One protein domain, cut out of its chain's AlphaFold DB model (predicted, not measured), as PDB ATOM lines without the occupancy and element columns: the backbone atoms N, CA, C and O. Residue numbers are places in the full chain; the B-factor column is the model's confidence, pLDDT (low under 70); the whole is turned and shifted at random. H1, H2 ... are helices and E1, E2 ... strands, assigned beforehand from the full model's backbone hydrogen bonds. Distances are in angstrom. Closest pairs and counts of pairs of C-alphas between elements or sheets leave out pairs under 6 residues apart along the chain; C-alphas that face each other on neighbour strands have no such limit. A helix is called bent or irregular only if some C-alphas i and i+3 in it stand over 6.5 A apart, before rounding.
ATOM      1  N   LEU A  73     140.143 103.377 117.946       62.56
ATOM      2  CA  LEU A  73     140.504 104.783 118.191       62.56
ATOM      3  C   LEU A  73     140.750 105.046 119.690       62.56
ATOM      4  O   LEU A  73     139.850 105.504 120.387       62.56
ATOM      5  N   GLY A  74     141.969 104.789 120.180       59.66
ATOM      6  CA  GLY A  74     142.321 105.014 121.592       59.66
ATOM      7  C   GLY A  74     142.125 106.466 122.057       59.66
ATOM      8  O   GLY A  74     142.029 107.356 121.212       59.66
ATOM      9  N   ASP A  75     142.079 106.700 123.375       54.22
ATOM     10  CA  ASP A  75     141.487 107.866 124.071       54.22
ATOM     11  C   ASP A  75     141.827 109.218 123.465       54.22
ATOM     12  O   ASP A  75     140.949 110.075 123.334       54.22
ATOM     13  N   ASN A  76     143.094 109.392 123.078       66.31
ATOM     14  CA  ASN A  76     143.554 110.375 122.104       66.31
ATOM     15  C   ASN A  76     142.841 110.213 120.750       66.31
ATOM     16  O   ASN A  76     143.528 110.059 119.750       66.31
ATOM     17  N   ALA A  77     141.507 110.203 120.677       61.91
ATOM     18  CA  ALA A  77     140.771 109.734 119.506       61.91
ATOM     19  C   ALA A  77     141.078 110.581 118.263       61.91
ATOM     20  O   ALA A  77     141.090 110.061 117.147       61.91
ATOM     21  N   LEU A  78     141.399 111.865 118.469       61.22
ATOM     22  CA  LEU A  78     141.852 112.784 117.429       61.22
ATOM     23  C   LEU A  78     143.195 112.318 116.865       61.22
ATOM     24  O   LEU A  78     143.373 112.244 115.653       61.22
ATOM     25  N   LEU A  79     144.137 111.999 117.754       68.38
ATOM     26  CA  LEU A  79     145.486 111.548 117.433       68.38
ATOM     27  C   LEU A  79     145.476 110.129 116.847       68.38
ATOM     28  O   LEU A  79     146.113 109.896 115.829       68.38
ATOM     29  N   SER A  80     144.678 109.216 117.398       69.06
ATOM     30  CA  SER A  80     144.436 107.870 116.873       69.06
ATOM     31  C   SER A  80     143.842 107.911 115.463       69.06
ATOM     32  O   SER A  80     144.369 107.254 114.562       69.06
ATOM     33  N   LEU A  81     142.792 108.714 115.233       68.69
ATOM     34  CA  LEU A  81     142.200 108.849 113.902       68.69
ATOM     35  C   LEU A  81     143.173 109.550 112.955       68.69
ATOM     36  O   LEU A  81     143.396 109.059 111.857       68.69
ATOM     37  N   ARG A  82     143.813 110.648 113.372       67.00
ATOM     38  CA  ARG A  82     144.795 111.382 112.560       67.00
ATOM     39  C   ARG A  82     145.995 110.520 112.179       67.00
ATOM     40  O   ARG A  82     146.425 110.596 111.034       67.00
ATOM     41  N   ASN A  83     146.508 109.694 113.086       73.38
ATOM     42  CA  ASN A  83     147.630 108.798 112.819       73.38
ATOM     43  C   ASN A  83     147.201 107.661 111.883       73.38
ATOM     44  O   ASN A  83     147.903 107.384 110.914       73.38
ATOM     45  N   LYS A  84     146.009 107.072 112.074       71.81
ATOM     46  CA  LYS A  84     145.455 106.106 111.111       71.81
ATOM     47  C   LYS A  84     145.176 106.738 109.745       71.81
ATOM     48  O   LYS A  84     145.519 106.136 108.738       71.81
ATOM     49  N   MET A  85     144.689 107.978 109.685       65.62
ATOM     50  CA  MET A  85     144.519 108.725 108.434       65.62
ATOM     51  C   MET A  85     145.846 109.120 107.783       65.62
ATOM     52  O   MET A  85     145.927 109.149 106.557       65.62
ATOM     53  N   ALA A  86     146.895 109.390 108.562       68.06
ATOM     54  CA  ALA A  86     148.243 109.592 108.043       68.06
ATOM     55  C   ALA A  86     148.783 108.292 107.427       68.06
ATOM     56  O   ALA A  86     149.241 108.320 106.289       68.06
ATOM     57  N   VAL A  87     148.620 107.149 108.103       72.00
ATOM     58  CA  VAL A  87     148.951 105.820 107.559       72.00
ATOM     59  C   VAL A  87     148.112 105.494 106.318       72.00
ATOM     60  O   VAL A  87     148.653 104.982 105.342       72.00
ATOM     61  N   PHE A  88     146.816 105.825 106.293       70.50
ATOM     62  CA  PHE A  88     145.957 105.610 105.123       70.50
ATOM     63  C   PHE A  88     146.366 106.495 103.937       70.50
ATOM     64  O   PHE A  88     146.367 106.019 102.806       70.50
ATOM     65  N   ARG A  89     146.776 107.748 104.169       69.31
ATOM     66  CA  ARG A  89     147.350 108.621 103.127       69.31
ATOM     67  C   ARG A  89     148.704 108.099 102.639       69.31
ATOM     68  O   ARG A  89     148.902 107.970 101.438       69.31
ATOM     69  N   GLN A  90     149.602 107.735 103.554       72.44
ATOM     70  CA  GLN A  90     150.942 107.220 103.250       72.44
ATOM     71  C   GLN A  90     150.900 105.902 102.460       72.44
ATOM     72  O   GLN A  90     151.692 105.711 101.544       72.44
ATOM     73  N   ARG A  91     149.954 105.010 102.779       74.00
ATOM     74  CA  ARG A  91     149.709 103.750 102.054       74.00
ATOM     75  C   ARG A  91     148.784 103.907 100.835       74.00
ATOM     76  O   ARG A  91     148.378 102.901 100.268       74.00
ATOM     77  N   GLN A  92     148.403 105.137 100.473       73.31
ATOM     78  CA  GLN A  92     147.422 105.462  99.422       73.31
ATOM     79  C   GLN A  92     146.088 104.689  99.521       73.31
ATOM     80  O   GLN A  92     145.382 104.507  98.535       73.31
ATOM     81  N   ILE A  93     145.696 104.276 100.729       68.38
ATOM     82  CA  ILE A  93     144.459 103.530 100.999       68.38
ATOM     83  C   ILE A  93     143.216 104.353 100.630       68.38
ATOM     84  O   ILE A  93     142.241 103.787 100.151       68.38
ATOM     85  N   LEU A  94     143.272 105.682 100.771       58.00
ATOM     86  CA  LEU A  94     142.212 106.584 100.294       58.00
ATOM     87  C   LEU A  94     142.040 106.576  98.765       58.00
ATOM     88  O   LEU A  94     140.947 106.847  98.288       58.00
ATOM     89  N   ASN A  95     143.087 106.239  98.008       70.38
ATOM     90  CA  ASN A  95     143.026 106.129  96.548       70.38
ATOM     91  C   ASN A  95     142.568 104.723  96.110       70.38
ATOM     92  O   ASN A  95     142.316 104.487  94.930       70.38
ATOM     93  N   ASN A  96     142.478 103.766  97.041       74.56
ATOM     94  CA  ASN A  96     142.004 102.415  96.772       74.56
ATOM     95  C   ASN A  96     140.471 102.385  96.846       74.56
ATOM     96  O   ASN A  96     139.883 101.975  97.851       74.56
ATOM     97  N   GLU A  97     139.832 102.811  95.750       71.38
ATOM     98  CA  GLU A  97     138.371 102.815  95.612       71.38
ATOM     99  C   GLU A  97     137.734 101.462  95.961       71.38
ATOM    100  O   GLU A  97     136.612 101.419  96.462       71.38
ATOM    101  N   GLN A  98     138.423 100.346  95.693       74.38
ATOM    102  CA  GLN A  98     137.898  99.014  95.973       74.38
ATOM    103  C   GLN A  98     137.772  98.778  97.481       74.38
ATOM    104  O   GLN A  98     136.700  98.377  97.927       74.38
ATOM    105  N   LEU A  99     138.814  99.078  98.270       73.88
ATOM    106  CA  LEU A  99     138.773  98.921  99.729       73.88
ATOM    107  C   LEU A  99     137.674  99.799 100.346       73.88
ATOM    108  O   LEU A  99     136.868  99.317 101.145       73.88
ATOM    109  N   VAL A 100     137.614 101.062  99.916       73.00
ATOM    110  CA  VAL A 100     136.582 102.043 100.282       73.00
ATOM    111  C   VAL A 100     135.178 101.492 100.001       73.00
ATOM    112  O   VAL A 100     134.355 101.395 100.913       73.00
ATOM    113  N   ARG A 101     134.917 101.040  98.766       74.31
ATOM    114  CA  ARG A 101     133.613 100.488  98.359       74.31
ATOM    115  C   ARG A 101     133.258  99.186  99.086       74.31
ATOM    116  O   ARG A 101     132.076  98.895  99.252       74.31
ATOM    117  N   THR A 102     134.241  98.416  99.559       80.38
ATOM    118  CA  THR A 102     134.007  97.218 100.389       80.38
ATOM    119  C   THR A 102     133.826  97.499 101.886       80.38
ATOM    120  O   THR A 102     133.432  96.595 102.622       80.38
ATOM    121  N   CYS A 103     134.073  98.725 102.362       81.50
ATOM    122  CA  CYS A 103     134.033  99.060 103.786       81.50
ATOM    123  C   CYS A 103     132.593  99.182 104.327       81.50
ATOM    124  O   CYS A 103     132.045 100.273 104.470       81.50
ATOM    125  N   ARG A 104     131.976  98.038 104.649       87.44
ATOM    126  CA  ARG A 104     130.614  97.957 105.212       87.44
ATOM    127  C   ARG A 104     130.527  98.163 106.724       87.44
ATOM    128  O   ARG A 104     129.433  98.348 107.253       87.44
ATOM    129  N   TYR A 105     131.655  98.103 107.427       87.88
ATOM    130  CA  TYR A 105     131.700  98.063 108.887       87.88
ATOM    131  C   TYR A 105     132.773  98.996 109.450       87.88
ATOM    132  O   TYR A 105     133.947  98.870 109.110       87.88
ATOM    133  N   ILE A 106     132.374  99.868 110.382       87.06
ATOM    134  CA  ILE A 106     133.287 100.628 111.240       87.06
ATOM    135  C   ILE A 106     133.066 100.244 112.714       87.06
ATOM    136  O   ILE A 106     132.026 100.545 113.300       87.06
ATOM    137  N   ARG A 107     134.074  99.624 113.347       87.75
ATOM    138  CA  ARG A 107     134.160  99.476 114.815       87.75
ATOM    139  C   ARG A 107     135.033 100.588 115.394       87.75
ATOM    140  O   ARG A 107     136.257 100.471 115.357       87.75
ATOM    141  N   LEU A 108     134.409 101.625 115.948       84.88
ATOM    142  CA  LEU A 108     135.051 102.624 116.802       84.88
ATOM    143  C   LEU A 108     135.226 102.032 118.209       84.88
ATOM    144  O   LEU A 108     134.306 101.435 118.766       84.88
ATOM    145  N   GLN A 109     136.406 102.189 118.798       83.44
ATOM    146  CA  GLN A 109     136.727 101.653 120.125       83.44
ATOM    147  C   GLN A 109     137.603 102.666 120.850       83.44
ATOM    148  O   GLN A 109     138.767 102.818 120.487       83.44
ATOM    149  N   PHE A 110     137.004 103.345 121.825       78.12
ATOM    150  CA  PHE A 110     137.611 104.361 122.672       78.12
ATOM    151  C   PHE A 110     138.170 103.704 123.933       78.12
ATOM    152  O   PHE A 110     137.429 103.099 124.704       78.12
ATOM    153  N   THR A 111     139.468 103.833 124.166       71.75
ATOM    154  CA  THR A 111     140.052 103.588 125.490       71.75
ATOM    155  C   THR A 111     139.978 104.877 126.323       71.75
ATOM    156  O   THR A 111     139.534 105.918 125.831       71.75
ATOM    157  N   CYS A 112     140.329 104.797 127.605       54.94
ATOM    158  CA  CYS A 112     140.536 105.943 128.493       54.94
ATOM    159  C   CYS A 112     141.613 105.562 129.503       54.94
ATOM    160  O   CYS A 112     141.389 104.648 130.294       54.94
ATOM    161  N   ASP A 113     142.739 106.263 129.529       46.28
ATOM    162  CA  ASP A 113     143.715 106.097 130.594       46.28
ATOM    163  C   ASP A 113     143.063 106.452 131.946       46.28
ATOM    164  O   ASP A 113     142.422 107.506 132.084       46.28
ATOM    165  N   LYS A 248     151.227 166.123 165.867       78.19
ATOM    166  CA  LYS A 248     152.119 165.112 165.268       78.19
ATOM    167  C   LYS A 248     151.435 163.752 165.094       78.19
ATOM    168  O   LYS A 248     151.586 163.125 164.044       78.19
ATOM    169  N   ASP A 249     150.660 163.299 166.080       83.31
ATOM    170  CA  ASP A 249     149.915 162.037 165.967       83.31
ATOM    171  C   ASP A 249     148.753 162.125 164.962       83.31
ATOM    172  O   ASP A 249     148.469 161.155 164.249       83.31
ATOM    173  N   LYS A 250     148.126 163.300 164.830       84.44
ATOM    174  CA  LYS A 250     147.063 163.568 163.849       84.44
ATOM    175  C   LYS A 250     147.561 163.416 162.409       84.44
ATOM    176  O   LYS A 250     146.891 162.773 161.600       84.44
ATOM    177  N   ASP A 251     148.747 163.934 162.091       87.31
ATOM    178  CA  ASP A 251     149.346 163.785 160.757       87.31
ATOM    179  C   ASP A 251     149.880 162.368 160.506       87.31
ATOM    180  O   ASP A 251     149.634 161.788 159.444       87.31
ATOM    181  N   LYS A 252     150.478 161.734 161.524       91.19
ATOM    182  CA  LYS A 252     150.872 160.314 161.482       91.19
ATOM    183  C   LYS A 252     149.683 159.386 161.194       91.19
ATOM    184  O   LYS A 252     149.843 158.374 160.505       91.19
ATOM    185  N   TYR A 253     148.479 159.728 161.667       90.94
ATOM    186  CA  TYR A 253     147.251 159.013 161.314       90.94
ATOM    187  C   TYR A 253     146.832 159.254 159.852       90.94
ATOM    188  O   TYR A 253     146.551 158.282 159.143       90.94
ATOM    189  N   LYS A 254     146.845 160.510 159.370       92.81
ATOM    190  CA  LYS A 254     146.523 160.849 157.966       92.81
ATOM    191  C   LYS A 254     147.387 160.062 156.981       92.81
ATOM    192  O   LYS A 254     146.847 159.458 156.056       92.81
ATOM    193  N   ASP A 255     148.706 160.018 157.182       93.56
ATOM    194  CA  ASP A 255     149.603 159.300 156.269       93.56
ATOM    195  C   ASP A 255     149.447 157.776 156.358       93.56
ATOM    196  O   ASP A 255     149.481 157.092 155.330       93.56
ATOM    197  N   LYS A 256     149.162 157.227 157.548       95.50
ATOM    198  CA  LYS A 256     148.810 155.805 157.703       95.50
ATOM    199  C   LYS A 256     147.525 155.451 156.946       95.50
ATOM    200  O   LYS A 256     147.440 154.369 156.364       95.50
ATOM    201  N   GLU A 257     146.540 156.348 156.899       96.06
ATOM    202  CA  GLU A 257     145.331 156.144 156.095       96.06
ATOM    203  C   GLU A 257     145.589 156.331 154.590       96.06
ATOM    204  O   GLU A 257     145.160 155.506 153.783       96.06
ATOM    205  N   LYS A 258     146.353 157.357 154.197       96.50
ATOM    206  CA  LYS A 258     146.776 157.624 152.809       96.50
ATOM    207  C   LYS A 258     147.543 156.438 152.215       96.50
ATOM    208  O   LYS A 258     147.295 156.062 151.068       96.50
ATOM    209  N   ARG A 259     148.405 155.794 153.010       96.56
ATOM    210  CA  ARG A 259     149.084 154.537 152.665       96.56
ATOM    211  C   ARG A 259     148.089 153.385 152.471       96.56
ATOM    212  O   ARG A 259     148.063 152.813 151.385       96.56
ATOM    213  N   LYS A 260     147.188 153.137 153.431       96.94
ATOM    214  CA  LYS A 260     146.130 152.111 153.302       96.94
ATOM    215  C   LYS A 260     145.205 152.322 152.098       96.94
ATOM    216  O   LYS A 260     144.739 151.352 151.503       96.94
ATOM    217  N   ARG A 261     144.917 153.575 151.718       96.88
ATOM    218  CA  ARG A 261     144.140 153.900 150.507       96.88
ATOM    219  C   ARG A 261     144.903 153.513 149.231       96.88
ATOM    220  O   ARG A 261     144.292 152.925 148.344       96.88
ATOM    221  N   ARG A 262     146.219 153.765 149.167       96.31
ATOM    222  CA  ARG A 262     147.095 153.348 148.051       96.31
ATOM    223  C   ARG A 262     147.249 151.826 147.962       96.31
ATOM    224  O   ARG A 262     147.163 151.275 146.871       96.31
ATOM    225  N   GLU A 263     147.422 151.142 149.091       97.00
ATOM    226  CA  GLU A 263     147.510 149.672 149.154       97.00
ATOM    227  C   GLU A 263     146.221 149.028 148.606       97.00
ATOM    228  O   GLU A 263     146.276 148.262 147.646       97.00
ATOM    229  N   ARG A 264     145.045 149.488 149.060       96.38
ATOM    230  CA  ARG A 264     143.731 149.076 148.520       96.38
ATOM    231  C   ARG A 264     143.487 149.437 147.051       96.38
ATOM    232  O   ARG A 264     142.605 148.857 146.418       96.38
ATOM    233  N   GLN A 265     144.199 150.422 146.501       96.88
ATOM    234  CA  GLN A 265     144.156 150.731 145.067       96.88
ATOM    235  C   GLN A 265     145.008 149.741 144.265       96.88
ATOM    236  O   GLN A 265     144.523 149.250 143.248       96.88
ATOM    237  N   LYS A 266     146.200 149.374 144.759       96.94
ATOM    238  CA  LYS A 266     147.043 148.326 144.157       96.94
ATOM    239  C   LYS A 266     146.352 146.959 144.169       96.94
ATOM    240  O   LYS A 266     146.255 146.332 143.121       96.94
ATOM    241  N   GLU A 267     145.773 146.544 145.299       97.25
ATOM    242  CA  GLU A 267     144.967 145.309 145.407       97.25
ATOM    243  C   GLU A 267     143.859 145.255 144.335       97.25
ATOM    244  O   GLU A 267     143.676 144.247 143.653       97.25
ATOM    245  N   LYS A 268     143.154 146.377 144.124       97.31
ATOM    246  CA  LYS A 268     142.100 146.517 143.103       97.31
ATOM    247  C   LYS A 268     142.611 146.612 141.661       97.31
ATOM    248  O   LYS A 268     141.793 146.512 140.747       97.31
ATOM    249  N   GLN A 269     143.904 146.841 141.438       97.50
ATOM    250  CA  GLN A 269     144.529 146.754 140.116       97.50
ATOM    251  C   GLN A 269     144.967 145.314 139.834       97.50
ATOM    252  O   GLN A 269     144.557 144.766 138.815       97.50
ATOM    253  N   VAL A 270     145.666 144.663 140.770       97.44
ATOM    254  CA  VAL A 270     146.065 143.245 140.657       97.44
ATOM    255  C   VAL A 270     144.846 142.347 140.416       97.44
ATOM    256  O   VAL A 270     144.823 141.588 139.454       97.44
ATOM    257  N   LEU A 271     143.773 142.516 141.200       97.25
ATOM    258  CA  LEU A 271     142.543 141.719 141.068       97.25
ATOM    259  C   LEU A 271     141.717 142.039 139.799       97.25
ATOM    260  O   LEU A 271     140.780 141.313 139.468       97.25
ATOM    261  N   LYS A 272     142.048 143.114 139.069       97.88
ATOM    262  CA  LYS A 272     141.547 143.337 137.702       97.88
ATOM    263  C   LYS A 272     142.400 142.594 136.677       97.88
ATOM    264  O   LYS A 272     141.824 141.916 135.835       97.88
ATOM    265  N   ILE A 273     143.727 142.708 136.779       97.19
ATOM    266  CA  ILE A 273     144.697 142.089 135.862       97.19
ATOM    267  C   ILE A 273     144.507 140.566 135.838       97.19
ATOM    268  O   ILE A 273     144.221 140.009 134.777       97.19
ATOM    269  N   SER A 274     144.486 139.927 137.013       97.00
ATOM    270  CA  SER A 274     144.285 138.476 137.136       97.00
ATOM    271  C   SER A 274     142.953 138.001 136.538       97.00
ATOM    272  O   SER A 274     142.854 136.893 136.018       97.00
ATOM    273  N   LYS A 275     141.912 138.846 136.578       97.56
ATOM    274  CA  LYS A 275     140.598 138.540 135.996       97.56
ATOM    275  C   LYS A 275     140.585 138.697 134.471       97.56
ATOM    276  O   LYS A 275     139.941 137.897 133.798       97.56
ATOM    277  N   SER A 276     141.287 139.688 133.916       96.69
ATOM    278  CA  SER A 276     141.477 139.787 132.460       96.69
ATOM    279  C   SER A 276     142.290 138.613 131.912       96.69
ATOM    280  O   SER A 276     141.904 138.055 130.887       96.69
ATOM    281  N   GLU A 277     143.336 138.178 132.620       97.69
ATOM    282  CA  GLU A 277     144.094 136.979 132.255       97.69
ATOM    283  C   GLU A 277     143.237 135.713 132.280       97.69
ATOM    284  O   GLU A 277     143.319 134.911 131.356       97.69
ATOM    285  N   GLU A 278     142.415 135.507 133.316       97.31
ATOM    286  CA  GLU A 278     141.537 134.334 133.404       97.31
ATOM    287  C   GLU A 278     140.518 134.320 132.251       97.31
ATOM    288  O   GLU A 278     140.345 133.296 131.588       97.31
ATOM    289  N   GLU A 279     139.912 135.470 131.935       97.38
ATOM    290  CA  GLU A 279     139.018 135.614 130.780       97.38
ATOM    291  C   GLU A 279     139.730 135.399 129.435       97.38
ATOM    292  O   GLU A 279     139.115 134.905 128.488       97.38
ATOM    293  N   GLU A 280     141.009 135.755 129.307       97.56
ATOM    294  CA  GLU A 280     141.793 135.484 128.099       97.56
ATOM    295  C   GLU A 280     142.208 134.011 127.997       97.56
ATOM    296  O   GLU A 280     142.042 133.393 126.944       97.56
ATOM    297  N   LYS A 281     142.667 133.413 129.101       96.94
ATOM    298  CA  LYS A 281     142.992 131.986 129.214       96.94
ATOM    299  C   LYS A 281     141.744 131.131 128.916       96.94
ATOM    300  O   LYS A 281     141.852 130.115 128.227       96.94
ATOM    301  N   GLU A 282     140.542 131.572 129.303       96.69
ATOM    302  CA  GLU A 282     139.273 130.940 128.904       96.69
ATOM    303  C   GLU A 282     138.962 131.114 127.400       96.69
ATOM    304  O   GLU A 282     138.602 130.139 126.734       96.69
ATOM    305  N   LYS A 283     139.149 132.314 126.824       96.94
ATOM    306  CA  LYS A 283     138.972 132.560 125.373       96.94
ATOM    307  C   LYS A 283     139.934 131.716 124.528       96.94
ATOM    308  O   LYS A 283     139.494 131.080 123.570       96.94
ATOM    309  N   LYS A 284     141.216 131.637 124.910       96.69
ATOM    310  CA  LYS A 284     142.239 130.781 124.277       96.69
ATOM    311  C   LYS A 284     141.829 129.298 124.327       96.69
ATOM    312  O   LYS A 284     141.883 128.618 123.302       96.69
ATOM    313  N   ARG A 285     141.312 128.809 125.467       93.50
ATOM    314  CA  ARG A 285     140.763 127.439 125.604       93.50
ATOM    315  C   ARG A 285     139.538 127.186 124.713       93.50
ATOM    316  O   ARG A 285     139.491 126.154 124.046       93.50
ATOM    317  N   LYS A 286     138.578 128.118 124.650       94.38
ATOM    318  CA  LYS A 286     137.382 128.006 123.787       94.38
ATOM    319  C   LYS A 286     137.752 127.973 122.303       94.38
ATOM    320  O   LYS A 286     137.342 127.047 121.607       94.38
ATOM    321  N   LYS A 287     138.613 128.893 121.848       95.94
ATOM    322  CA  LYS A 287     139.126 128.914 120.467       95.94
ATOM    323  C   LYS A 287     139.813 127.592 120.098       95.94
ATOM    324  O   LYS A 287     139.533 127.042 119.037       95.94
ATOM    325  N   LYS A 288     140.644 127.040 120.995       93.69
ATOM    326  CA  LYS A 288     141.283 125.730 120.793       93.69
ATOM    327  C   LYS A 288     140.250 124.605 120.630       93.69
ATOM    328  O   LYS A 288     140.366 123.851 119.670       93.69
ATOM    329  N   LYS A 289     139.216 124.531 121.486       87.75
ATOM    330  CA  LYS A 289     138.133 123.527 121.362       87.75
ATOM    331  C   LYS A 289     137.365 123.670 120.039       87.75
ATOM    332  O   LYS A 289     137.082 122.663 119.401       87.75
ATOM    333  N   GLU A 290     137.084 124.891 119.583       91.94
ATOM    334  CA  GLU A 290     136.432 125.121 118.284       91.94
ATOM    335  C   GLU A 290     137.301 124.724 117.080       91.94
ATOM    336  O   GLU A 290     136.788 124.179 116.105       91.94
ATOM    337  N   GLU A 291     138.603 125.022 117.102       93.12
ATOM    338  CA  GLU A 291     139.538 124.596 116.050       93.12
ATOM    339  C   GLU A 291     139.692 123.068 116.023       93.12
ATOM    340  O   GLU A 291     139.783 122.469 114.950       93.12
ATOM    341  N   GLU A 292     139.672 122.428 117.193       86.50
ATOM    342  CA  GLU A 292     139.674 120.974 117.352       86.50
ATOM    343  C   GLU A 292     138.393 120.342 116.782       86.50
ATOM    344  O   GLU A 292     138.463 119.425 115.965       86.50
ATOM    345  N   GLU A 293     137.224 120.891 117.123       86.50
ATOM    346  CA  GLU A 293     135.920 120.465 116.602       86.50
ATOM    347  C   GLU A 293     135.805 120.663 115.078       86.50
ATOM    348  O   GLU A 293     135.275 119.799 114.381       86.50
ATOM    349  N   LYS A 294     136.344 121.759 114.526       90.56
ATOM    350  CA  LYS A 294     136.402 121.984 113.069       90.56
ATOM    351  C   LYS A 294     137.279 120.931 112.376       90.56
ATOM    352  O   LYS A 294     136.843 120.338 111.393       90.56
ATOM    353  N   ARG A 295     138.469 120.634 112.917       86.94
ATOM    354  CA  ARG A 295     139.363 119.576 112.394       86.94
ATOM    355  C   ARG A 295     138.708 118.194 112.430       86.94
ATOM    356  O   ARG A 295     138.860 117.433 111.479       86.94
ATOM    357  N   TRP A 296     137.973 117.886 113.499       84.56
ATOM    358  CA  TRP A 296     137.186 116.659 113.621       84.56
ATOM    359  C   TRP A 296     136.143 116.515 112.514       84.56
ATOM    360  O   TRP A 296     136.103 115.477 111.856       84.56
ATOM    361  N   LYS A 297     135.326 117.553 112.300       86.31
ATOM    362  CA  LYS A 297     134.261 117.549 111.287       86.31
ATOM    363  C   LYS A 297     134.832 117.280 109.905       86.31
ATOM    364  O   LYS A 297     134.435 116.301 109.291       86.31
ATOM    365  N   THR A 298     135.871 118.011 109.500       90.19
ATOM    366  CA  THR A 298     136.538 117.795 108.207       90.19
ATOM    367  C   THR A 298     137.164 116.400 108.065       90.19
ATOM    368  O   THR A 298     137.144 115.834 106.978       90.19
ATOM    369  N   LEU A 299     137.690 115.793 109.139       85.31
ATOM    370  CA  LEU A 299     138.178 114.405 109.086       85.31
ATOM    371  C   LEU A 299     137.044 113.384 108.914       85.31
ATOM    372  O   LEU A 299     137.211 112.425 108.163       85.31
ATOM    373  N   ILE A 300     135.907 113.584 109.585       86.75
ATOM    374  CA  ILE A 300     134.723 112.717 109.473       86.75
ATOM    375  C   ILE A 300     134.039 112.910 108.109       86.75
ATOM    376  O   ILE A 300     133.668 111.929 107.475       86.75
ATOM    377  N   GLU A 301     133.945 114.145 107.615       88.75
ATOM    378  CA  GLU A 301     133.438 114.493 106.282       88.75
ATOM    379  C   GLU A 301     134.261 113.816 105.173       88.75
ATOM    380  O   GLU A 301     133.672 113.199 104.295       88.75
ATOM    381  N   ILE A 302     135.601 113.842 105.246       87.81
ATOM    382  CA  ILE A 302     136.491 113.165 104.277       87.81
ATOM    383  C   ILE A 302     136.414 111.631 104.382       87.81
ATOM    384  O   ILE A 302     136.563 110.931 103.388       87.81
ATOM    385  N   LEU A 303     136.207 111.078 105.580       84.88
ATOM    386  CA  LEU A 303     136.030 109.629 105.747       84.88
ATOM    387  C   LEU A 303     134.685 109.133 105.214       84.88
ATOM    388  O   LEU A 303     134.580 107.993 104.760       84.88
ATOM    389  N   LEU A 304     133.657 109.975 105.298       88.44
ATOM    390  CA  LEU A 304     132.294 109.618 104.940       88.44
ATOM    391  C   LEU A 304     131.880 110.104 103.553       88.44
ATOM    392  O   LEU A 304     130.897 109.573 103.060       88.44
ATOM    393  N   SER A 305     132.602 111.010 102.884       89.00
ATOM    394  CA  SER A 305     132.374 111.298 101.457       89.00
ATOM    395  C   SER A 305     132.543 110.037 100.608       89.00
ATOM    396  O   SER A 305     131.700 109.745  99.766       89.00
ATOM    397  N   GLU A 306     133.570 109.247 100.923       87.75
ATOM    398  CA  GLU A 306     133.943 108.047 100.170       87.75
ATOM    399  C   GLU A 306     133.151 106.793 100.591       87.75
ATOM    400  O   GLU A 306     132.863 105.928  99.768       87.75
ATOM    401  N   CYS A 307     132.772 106.688 101.872       88.25
ATOM    402  CA  CYS A 307     132.121 105.496 102.445       88.25
ATOM    403  C   CYS A 307     130.613 105.671 102.733       88.25
ATOM    404  O   CYS A 307     129.999 104.820 103.380       88.25
ATOM    405  N   LYS A 308     130.000 106.789 102.308       90.56
ATOM    406  CA  LYS A 308     128.658 107.215 102.746       90.56
ATOM    407  C   LYS A 308     127.595 106.126 102.665       90.56
ATOM    408  O   LYS A 308     126.896 105.858 103.641       90.56
ATOM    409  N   ASP A 309     127.450 105.560 101.476       90.56
ATOM    410  CA  ASP A 309     126.367 104.654 101.107       90.56
ATOM    411  C   ASP A 309     126.819 103.181 101.108       90.56
ATOM    412  O   ASP A 309     126.123 102.321 100.574       90.56
ATOM    413  N   THR A 310     127.968 102.879 101.731       91.25
ATOM    414  CA  THR A 310     128.485 101.511 101.912       91.25
ATOM    415  C   THR A 310     128.488 101.043 103.366       91.25
ATOM    416  O   THR A 310     128.366  99.842 103.594       91.25
ATOM    417  N   ILE A 311     128.578 101.946 104.351       93.75
ATOM    418  CA  ILE A 311     128.588 101.587 105.779       93.75
ATOM    419  C   ILE A 311     127.203 101.084 106.217       93.75
ATOM    420  O   ILE A 311     126.257 101.860 106.347       93.75
ATOM    421  N   GLU A 312     127.102  99.783 106.490       94.31
ATOM    422  CA  GLU A 312     125.877  99.100 106.927       94.31
ATOM    423  C   GLU A 312     125.749  99.029 108.458       94.31
ATOM    424  O   GLU A 312     124.637  99.063 109.000       94.31
ATOM    425  N   TYR A 313     126.888  98.947 109.157       93.50
ATOM    426  CA  TYR A 313     126.968  98.759 110.607       93.50
ATOM    427  C   TYR A 313     128.058  99.649 111.223       93.50
ATOM    428  O   TYR A 313     129.199  99.680 110.752       93.50
ATOM    429  N   ILE A 314     127.729 100.332 112.321       94.00
ATOM    430  CA  ILE A 314     128.691 101.047 113.173       94.00
ATOM    431  C   ILE A 314     128.600 100.488 114.590       94.00
ATOM    432  O   ILE A 314     127.525 100.492 115.180       94.00
ATOM    433  N   GLU A 315     129.729 100.067 115.165       94.00
ATOM    434  CA  GLU A 315     129.832  99.754 116.597       94.00
ATOM    435  C   GLU A 315     130.766 100.732 117.293       94.00
ATOM    436  O   GLU A 315     131.828 101.076 116.780       94.00
ATOM    437  N   VAL A 316     130.356 101.154 118.483       91.62
ATOM    438  CA  VAL A 316     131.009 102.163 119.301       91.62
ATOM    439  C   VAL A 316     131.253 101.546 120.673       91.62
ATOM    440  O   VAL A 316     130.313 101.406 121.454       91.62
ATOM    441  N   ARG A 317     132.499 101.165 120.975       89.19
ATOM    442  CA  ARG A 317     132.901 100.597 122.275       89.19
ATOM    443  C   ARG A 317     133.677 101.591 123.129       89.19
ATOM    444  O   ARG A 317     134.446 102.388 122.602       89.19
ATOM    445  N   ASN A 318     133.540 101.452 124.443       85.88
ATOM    446  CA  ASN A 318     134.447 102.003 125.443       85.88
ATOM    447  C   ASN A 318     134.631 100.972 126.549       85.88
ATOM    448  O   ASN A 318     133.656 100.501 127.128       85.88
ATOM    449  N   GLU A 319     135.878 100.622 126.830       79.69
ATOM    450  CA  GLU A 319     136.228  99.549 127.765       79.69
ATOM    451  C   GLU A 319     135.917  99.905 129.226       79.69
ATOM    452  O   GLU A 319     135.638  99.021 130.031       79.69
ATOM    453  N   GLN A 320     135.890 101.197 129.567       79.62
ATOM    454  CA  GLN A 320     135.595 101.667 130.924       79.62
ATOM    455  C   GLN A 320     134.123 102.032 131.157       79.62
ATOM    456  O   GLN A 320     133.752 102.330 132.293       79.62
ATOM    457  N   ASN A 321     133.286 102.077 130.112       68.25
ATOM    458  CA  ASN A 321     131.927 102.650 130.152       68.25
ATOM    459  C   ASN A 321     131.861 104.095 130.723       68.25
ATOM    460  O   ASN A 321     130.810 104.548 131.184       68.25
ATOM    461  N   ARG A 322     132.978 104.840 130.705       68.88
ATOM    462  CA  ARG A 322     133.111 106.217 131.223       68.88
ATOM    463  C   ARG A 322     133.244 107.203 130.068       68.88
ATOM    464  O   ARG A 322     134.245 107.174 129.360       68.88
ATOM    465  N   HIS A 323     132.259 108.078 129.874       65.50
ATOM    466  CA  HIS A 323     132.155 108.892 128.658       65.50
ATOM    467  C   HIS A 323     132.127 110.395 128.924       65.50
ATOM    468  O   HIS A 323     131.346 110.878 129.740       65.50
ATOM    469  N   GLY A 324     132.939 111.133 128.163       70.19
ATOM    470  CA  GLY A 324     132.803 112.579 127.993       70.19
ATOM    471  C   GLY A 324     131.865 112.938 126.835       70.19
ATOM    472  O   GLY A 324     131.657 112.146 125.915       70.19
ATOM    473  N   GLU A 325     131.346 114.167 126.851       72.38
ATOM    474  CA  GLU A 325     130.367 114.711 125.887       72.38
ATOM    475  C   GLU A 325     130.763 114.502 124.414       72.38
ATOM    476  O   GLU A 325     129.921 114.190 123.569       72.38
ATOM    477  N   ASN A 326     132.064 114.619 124.119       78.56
ATOM    478  CA  ASN A 326     132.648 114.460 122.785       78.56
ATOM    479  C   ASN A 326     132.284 113.116 122.124       78.56
ATOM    480  O   ASN A 326     132.185 113.041 120.903       78.56
ATOM    481  N   HIS A 327     132.064 112.061 122.917       80.88
ATOM    482  CA  HIS A 327     131.740 110.728 122.414       80.88
ATOM    483  C   HIS A 327     130.418 110.723 121.631       80.88
ATOM    484  O   HIS A 327     130.366 110.252 120.496       80.88
ATOM    485  N   PHE A 328     129.363 111.329 122.187       84.75
ATOM    486  CA  PHE A 328     128.070 111.435 121.506       84.75
ATOM    487  C   PHE A 328     128.108 112.385 120.314       84.75
ATOM    488  O   PHE A 328     127.483 112.094 119.296       84.75
ATOM    489  N   ALA A 329     128.889 113.467 120.399       85.06
ATOM    490  CA  ALA A 329     129.105 114.357 119.264       85.06
ATOM    491  C   ALA A 329     129.706 113.606 118.060       85.06
ATOM    492  O   ALA A 329     129.208 113.769 116.949       85.06
ATOM    493  N   ILE A 330     130.703 112.735 118.275       85.94
ATOM    494  CA  ILE A 330     131.287 111.898 117.212       85.94
ATOM    495  C   ILE A 330     130.234 110.942 116.634       85.94
ATOM    496  O   ILE A 330     130.022 110.941 115.424       85.94
ATOM    497  N   VAL A 331     129.532 110.171 117.474       88.31
ATOM    498  CA  VAL A 331     128.498 109.214 117.019       88.31
ATOM    499  C   VAL A 331     127.405 109.903 116.203       88.31
ATOM    500  O   VAL A 331     127.054 109.440 115.119       88.31
ATOM    501  N   HIS A 332     126.896 111.036 116.685       89.62
ATOM    502  CA  HIS A 332     125.901 111.828 115.973       89.62
ATOM    503  C   HIS A 332     126.443 112.367 114.642       89.62
ATOM    504  O   HIS A 332     125.725 112.332 113.646       89.62
ATOM    505  N   TRP A 333     127.708 112.799 114.577       89.38
ATOM    506  CA  TRP A 333     128.330 113.221 113.317       89.38
ATOM    507  C   TRP A 333     128.444 112.085 112.299       89.38
ATOM    508  O   TRP A 333     128.099 112.301 111.136       89.38
ATOM    509  N   PHE A 334     128.823 110.877 112.728       90.25
ATOM    510  CA  PHE A 334     128.782 109.685 111.876       90.25
ATOM    511  C   PHE A 334     127.358 109.404 111.369       90.25
ATOM    512  O   PHE A 334     127.151 109.314 110.161       90.25
ATOM    513  N   VAL A 335     126.359 109.353 112.257       90.12
ATOM    514  CA  VAL A 335     124.945 109.109 111.904       90.12
ATOM    515  C   VAL A 335     124.360 110.194 110.984       90.12
ATOM    516  O   VAL A 335     123.544 109.904 110.104       90.12
ATOM    517  N   GLN A 336     124.772 111.455 111.141       90.69
ATOM    518  CA  GLN A 336     124.355 112.539 110.252       90.69
ATOM    519  C   GLN A 336     124.946 112.408 108.843       90.69
ATOM    520  O   GLN A 336     124.257 112.745 107.879       90.69
ATOM    521  N   HIS A 337     126.176 111.910 108.705       90.56
ATOM    522  CA  HIS A 337     126.891 111.908 107.425       90.56
ATOM    523  C   HIS A 337     126.817 110.583 106.665       90.56
ATOM    524  O   HIS A 337     126.868 110.618 105.434       90.56
ATOM    525  N   CYS A 338     126.605 109.456 107.351       91.06
ATOM    526  CA  CYS A 338     126.281 108.180 106.713       91.06
ATOM    527  C   CYS A 338     124.987 108.271 105.888       91.06
ATOM    528  O   CYS A 338     124.084 109.071 106.158       91.06
ATOM    529  N   GLY A 339     124.936 107.459 104.838       86.62
ATOM    530  CA  GLY A 339     123.827 107.355 103.905       86.62
ATOM    531  C   GLY A 339     122.767 106.352 104.346       86.62
ATOM    532  O   GLY A 339     122.769 105.858 105.471       86.62
ATOM    533  N   LYS A 340     121.864 106.012 103.418       90.25
ATOM    534  CA  LYS A 340     120.735 105.096 103.688       90.25
ATOM    535  C   LYS A 340     121.169 103.658 104.006       90.25
ATOM    536  O   LYS A 340     120.331 102.862 104.418       90.25
ATOM    537  N   ALA A 341     122.440 103.324 103.788       89.69
ATOM    538  CA  ALA A 341     123.003 102.010 104.072       89.69
ATOM    539  C   ALA A 341     123.082 101.693 105.575       89.69
ATOM    540  O   ALA A 341     123.015 100.517 105.922       89.69
ATOM    541  N   LEU A 342     123.175 102.702 106.456       94.56
ATOM    542  CA  LEU A 342     123.368 102.504 107.896       94.56
ATOM    543  C   LEU A 342     122.110 101.927 108.565       94.56
ATOM    544  O   LEU A 342     121.270 102.654 109.096       94.56
ATOM    545  N   ARG A 343     122.004 100.597 108.561       93.44
ATOM    546  CA  ARG A 343     120.898  99.838 109.164       93.44
ATOM    547  C   ARG A 343     121.107  99.590 110.652       93.44
ATOM    548  O   ARG A 343     120.135  99.448 111.389       93.44
ATOM    549  N   ARG A 344     122.361  99.477 111.100       94.19
ATOM    550  CA  ARG A 344     122.688  99.001 112.450       94.19
ATOM    551  C   ARG A 344     123.664  99.931 113.162       94.19
ATOM    552  O   ARG A 344     124.743 100.226 112.652       94.19
ATOM    553  N   LEU A 345     123.294 100.356 114.365       95.12
ATOM    554  CA  LEU A 345     124.114 101.213 115.216       95.12
ATOM    555  C   LEU A 345     124.234 100.598 116.609       95.12
ATOM    556  O   LEU A 345     123.235 100.446 117.302       95.12
ATOM    557  N   LYS A 346     125.452 100.279 117.037       93.94
ATOM    558  CA  LYS A 346     125.726  99.695 118.347       93.94
ATOM    559  C   LYS A 346     126.500 100.651 119.238       93.94
ATOM    560  O   LYS A 346     127.570 101.124 118.863       93.94
ATOM    561  N   LEU A 347     125.963 100.912 120.426       92.81
ATOM    562  CA  LEU A 347     126.441 101.934 121.349       92.81
ATOM    563  C   LEU A 347     126.762 101.340 122.726       92.81
ATOM    564  O   LEU A 347     125.882 100.824 123.411       92.81
ATOM    565  N   CYS A 348     128.004 101.480 123.188       87.56
ATOM    566  CA  CYS A 348     128.371 101.115 124.562       87.56
ATOM    567  C   CYS A 348     127.632 101.941 125.629       87.56
ATOM    568  O   CYS A 348     127.259 101.420 126.677       87.56
ATOM    569  N   CYS A 349     127.363 103.211 125.331       83.38
ATOM    570  CA  CYS A 349     126.624 104.141 126.174       83.38
ATOM    571  C   CYS A 349     125.594 104.915 125.350       83.38
ATOM    572  O   CYS A 349     125.756 105.093 124.144       83.38
ATOM    573  N   TRP A 350     124.591 105.488 126.008       85.56
ATOM    574  CA  TRP A 350     123.590 106.327 125.353       85.56
ATOM    575  C   TRP A 350     123.096 107.443 126.285       85.56
ATOM    576  O   TRP A 350     123.382 107.441 127.480       85.56
ATOM    577  N   ASP A 351     122.367 108.398 125.720       86.50
ATOM    578  CA  ASP A 351     121.608 109.446 126.409       86.50
ATOM    579  C   ASP A 351     120.295 109.623 125.633       86.50
ATOM    580  O   ASP A 351     120.272 109.488 124.407       86.50
ATOM    581  N   ALA A 352     119.184 109.891 126.320       84.88
ATOM    582  CA  ALA A 352     117.860 109.902 125.697       84.88
ATOM    583  C   ALA A 352     117.623 111.051 124.711       84.88
ATOM    584  O   ALA A 352     116.792 110.928 123.810       84.88
ATOM    585  N   ARG A 353     118.350 112.163 124.847       86.94
ATOM    586  CA  ARG A 353     118.288 113.299 123.921       86.94
ATOM    587  C   ARG A 353     119.032 112.941 122.640       86.94
ATOM    588  O   ARG A 353     118.489 113.144 121.557       86.94
ATOM    589  N   TRP A 354     120.224 112.357 122.769       86.00
ATOM    590  CA  TRP A 354     121.026 111.891 121.638       86.00
ATOM    591  C   TRP A 354     120.382 110.712 120.903       86.00
ATOM    592  O   TRP A 354     120.298 110.747 119.679       86.00
ATOM    593  N   LEU A 355     119.859 109.713 121.623       86.94
ATOM    594  CA  LEU A 355     119.149 108.579 121.020       86.94
ATOM    595  C   LEU A 355     117.902 109.054 120.260       86.94
ATOM    596  O   LEU A 355     117.689 108.645 119.122       86.94
ATOM    597  N   ARG A 356     117.133 109.997 120.830       87.25
ATOM    598  CA  ARG A 356     116.022 110.637 120.113       87.25
ATOM    599  C   ARG A 356     116.501 111.380 118.859       87.25
ATOM    600  O   ARG A 356     115.928 111.176 117.801       87.25
ATOM    601  N   GLN A 357     117.548 112.205 118.939       86.94
ATOM    602  CA  GLN A 357     118.076 112.932 117.768       86.94
ATOM    603  C   GLN A 357     118.553 111.998 116.646       86.94
ATOM    604  O   GLN A 357     118.309 112.275 115.473       86.94
ATOM    605  N   ILE A 358     119.198 110.885 117.010       86.75
ATOM    606  CA  ILE A 358     119.624 109.826 116.089       86.75
ATOM    607  C   ILE A 358     118.408 109.209 115.386       86.75
ATOM    608  O   ILE A 358     118.385 109.153 114.159       86.75
ATOM    609  N   CYS A 359     117.383 108.793 116.133       85.12
ATOM    610  CA  CYS A 359     116.240 108.069 115.573       85.12
ATOM    611  C   CYS A 359     115.232 108.971 114.839       85.12
ATOM    612  O   CYS A 359     114.812 108.628 113.735       85.12
ATOM    613  N   ASP A 360     114.887 110.141 115.391       84.69
ATOM    614  CA  ASP A 360     113.936 111.092 114.786       84.69
ATOM    615  C   ASP A 360     114.433 111.607 113.416       84.69
ATOM    616  O   ASP A 360     113.631 111.949 112.545       84.69
ATOM    617  N   GLY A 361     115.757 111.666 113.202       83.81
ATOM    618  CA  GLY A 361     116.379 112.139 111.958       83.81
ATOM    619  C   GLY A 361     116.727 111.056 110.921       83.81
ATOM    620  O   GLY A 361     117.169 111.396 109.814       83.81
ATOM    621  N   ARG A 362     116.599 109.763 111.259       80.19
ATOM    622  CA  ARG A 362     117.105 108.633 110.448       80.19
ATOM    623  C   ARG A 362     116.182 107.396 110.513       80.19
ATOM    624  O   ARG A 362     116.534 106.400 111.140       80.19
ATOM    625  N   PRO A 363     115.046 107.383 109.786       78.88
ATOM    626  CA  PRO A 363     114.088 106.266 109.777       78.88
ATOM    627  C   PRO A 363     114.560 105.011 109.002       78.88
ATOM    628  O   PRO A 363     113.738 104.212 108.569       78.88
ATOM    629  N   HIS A 364     115.868 104.857 108.769       87.00
ATOM    630  CA  HIS A 364     116.481 103.692 108.111       87.00
ATOM    631  C   HIS A 364     117.441 102.911 109.026       87.00
ATOM    632  O   HIS A 364     117.984 101.895 108.603       87.00
ATOM    633  N   ILE A 365     117.628 103.348 110.278       91.69
ATOM    634  CA  ILE A 365     118.376 102.580 111.281       91.69
ATOM    635  C   ILE A 365     117.444 101.485 111.824       91.69
ATOM    636  O   ILE A 365     116.739 101.671 112.813       91.69
ATOM    637  N   GLU A 366     117.420 100.348 111.129       90.62
ATOM    638  CA  GLU A 366     116.635  99.145 111.445       90.62
ATOM    639  C   GLU A 366     116.870  98.605 112.864       90.62
ATOM    640  O   GLU A 366     115.971  97.997 113.444       90.62
ATOM    641  N   CYS A 367     118.066  98.797 113.427       90.81
ATOM    642  CA  CYS A 367     118.409  98.330 114.765       90.81
ATOM    643  C   CYS A 367     119.377  99.281 115.481       90.81
ATOM    644  O   CYS A 367     120.447  99.604 114.955       90.81
ATOM    645  N   VAL A 368     119.034  99.656 116.718       91.81
ATOM    646  CA  VAL A 368     119.993 100.226 117.672       91.81
ATOM    647  C   VAL A 368     120.286  99.207 118.776       91.81
ATOM    648  O   VAL A 368     119.408  98.843 119.557       91.81
ATOM    649  N   GLU A 369     121.538  98.762 118.859       91.31
ATOM    650  CA  GLU A 369     122.059  97.989 119.987       91.31
ATOM    651  C   GLU A 369     122.618  98.934 121.058       91.31
ATOM    652  O   GLU A 369     123.313  99.903 120.754       91.31
ATOM    653  N   VAL A 370     122.378  98.609 122.328       88.94
ATOM    654  CA  VAL A 370     122.957  99.316 123.475       88.94
ATOM    655  C   VAL A 370     123.583  98.287 124.413       88.94
ATOM    656  O   VAL A 370     122.874  97.422 124.931       88.94
ATOM    657  N   ASP A 371     124.902  98.346 124.635       79.62
ATOM    658  CA  ASP A 371     125.585  97.326 125.446       79.62
ATOM    659  C   ASP A 371     125.271  97.444 126.949       79.62
ATOM    660  O   ASP A 371     125.213  96.405 127.615       79.62
ATOM    661  N   ALA A 372     125.079  98.667 127.470       79.44
ATOM    662  CA  ALA A 372     124.901  98.955 128.896       79.44
ATOM    663  C   ALA A 372     123.827 100.028 129.181       79.44
ATOM    664  O   ALA A 372     123.687 101.019 128.461       79.44
ATOM    665  N   PHE A 373     123.095  99.856 130.288       74.75
ATOM    666  CA  PHE A 373     122.065 100.785 130.763       74.75
ATOM    667  C   PHE A 373     122.346 101.209 132.208       74.75
ATOM    668  O   PHE A 373     122.416 100.374 133.107       74.75
TER     669      PHE A 373
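This is residues 73 to 113 and 248 to 373 of the 894 residues of the protein "Splicing factor" of Reticulomyxa filosa (UniProt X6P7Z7). A small parallel four-stranded sheet with H4 over one face and the other face bare forms a compact body, and from that body one very long, straight helix, H3, sticks out as an arm with residues 248 to 291. The last turns of H3 pack on H4, H5 lies side by side with H4, and H1 and H2 are near the E1 edge of the body. The printed part has 167 residues, with five named helices and four named strands in the order H1 H2 E1 H3 E2 H4 E3 H5 E4; the sheet's order is E1 E2 E3 E4 and the class is mixed, helices and strands. The whole is extended, with a radius of gyration of the C-alphas of 26.5 A and spans of 96 by 40 by 29 A, the arm making the length.

The strands are E1, residues 105 to 110, 16.3 A long; E2, residues 313 to 318, 16.9 A; E3, residues 344 to 347; and E4, residues 367 to 370. H3, residues 248 to 307, is 88.9 A long, from C-alpha 248 at (152.119, 165.112, 165.268) to C-alpha 307 at (132.121, 105.496, 102.445). H3 is neither bent nor irregular, but only just: C-alphas 303 and 306 are 6.2 A apart. H1 is residues 77 to 90, 19.3 A, beginning at (140.771, 109.734, 119.506); H2 is residues 97 to 102; H4 is residues 326 to 337, 16.6 A; H5 is residues 352 to 360.

E1 and E2 are parallel, with N 108 and O 315 at 2.8 A. E2 and E3 are parallel, with N 316 and O 346 at 2.8 A. E3 and E4 are parallel, with N 347 and O 369 at 2.9 A. H4 is on the sheet, over E2, at a height of 10.3 A, along the strands at 4 degrees to E2 on the local plane; with H4 on one face, the sheet makes two layers. E2, H4, E3 and E3, H5, E4 are strand-helix-strand units, two parallel neighbour strands with a helix between, each with a right-handed crossover. H4 and H5 touch at a shallow tilt of 6 degrees, the same way, closest at the C-alphas of His 332 and Ile 358, 6.6 A. Residues 297 to 304 of H3 touch H4, closest at the C-alphas of Leu 304 and His 337, 6.4 A. H2 touches H3, about perpendicular at 89 degrees, closest at the C-alphas of Val 100 and Cys 307, 6.0 A. H1 is close to H3 but not clearly touching, with the C-alphas of Leu 78 and Trp 296 at 7.2 A. H1 and H5 only graze the sheet. Every O i to N i+4 pair is within hydrogen-bond range in H1, H2, H4 and H5; in H3, 52 of 56 are.

The C-alphas farthest apart, those of Gln 98 and Lys 248, are 96.8 A apart. Without residues 248 to 291 the body spans 40 by 35 by 24 A. Residues 114 to 247 are not printed, and C-alphas 113 and 248 are 69.0 A apart across this cut. Of the links that are printed whole, none is long. The mean pLDDT of the printed part is 85.0; it is under 70 in 20 residues, among them 73 to 82 and 321 to 323.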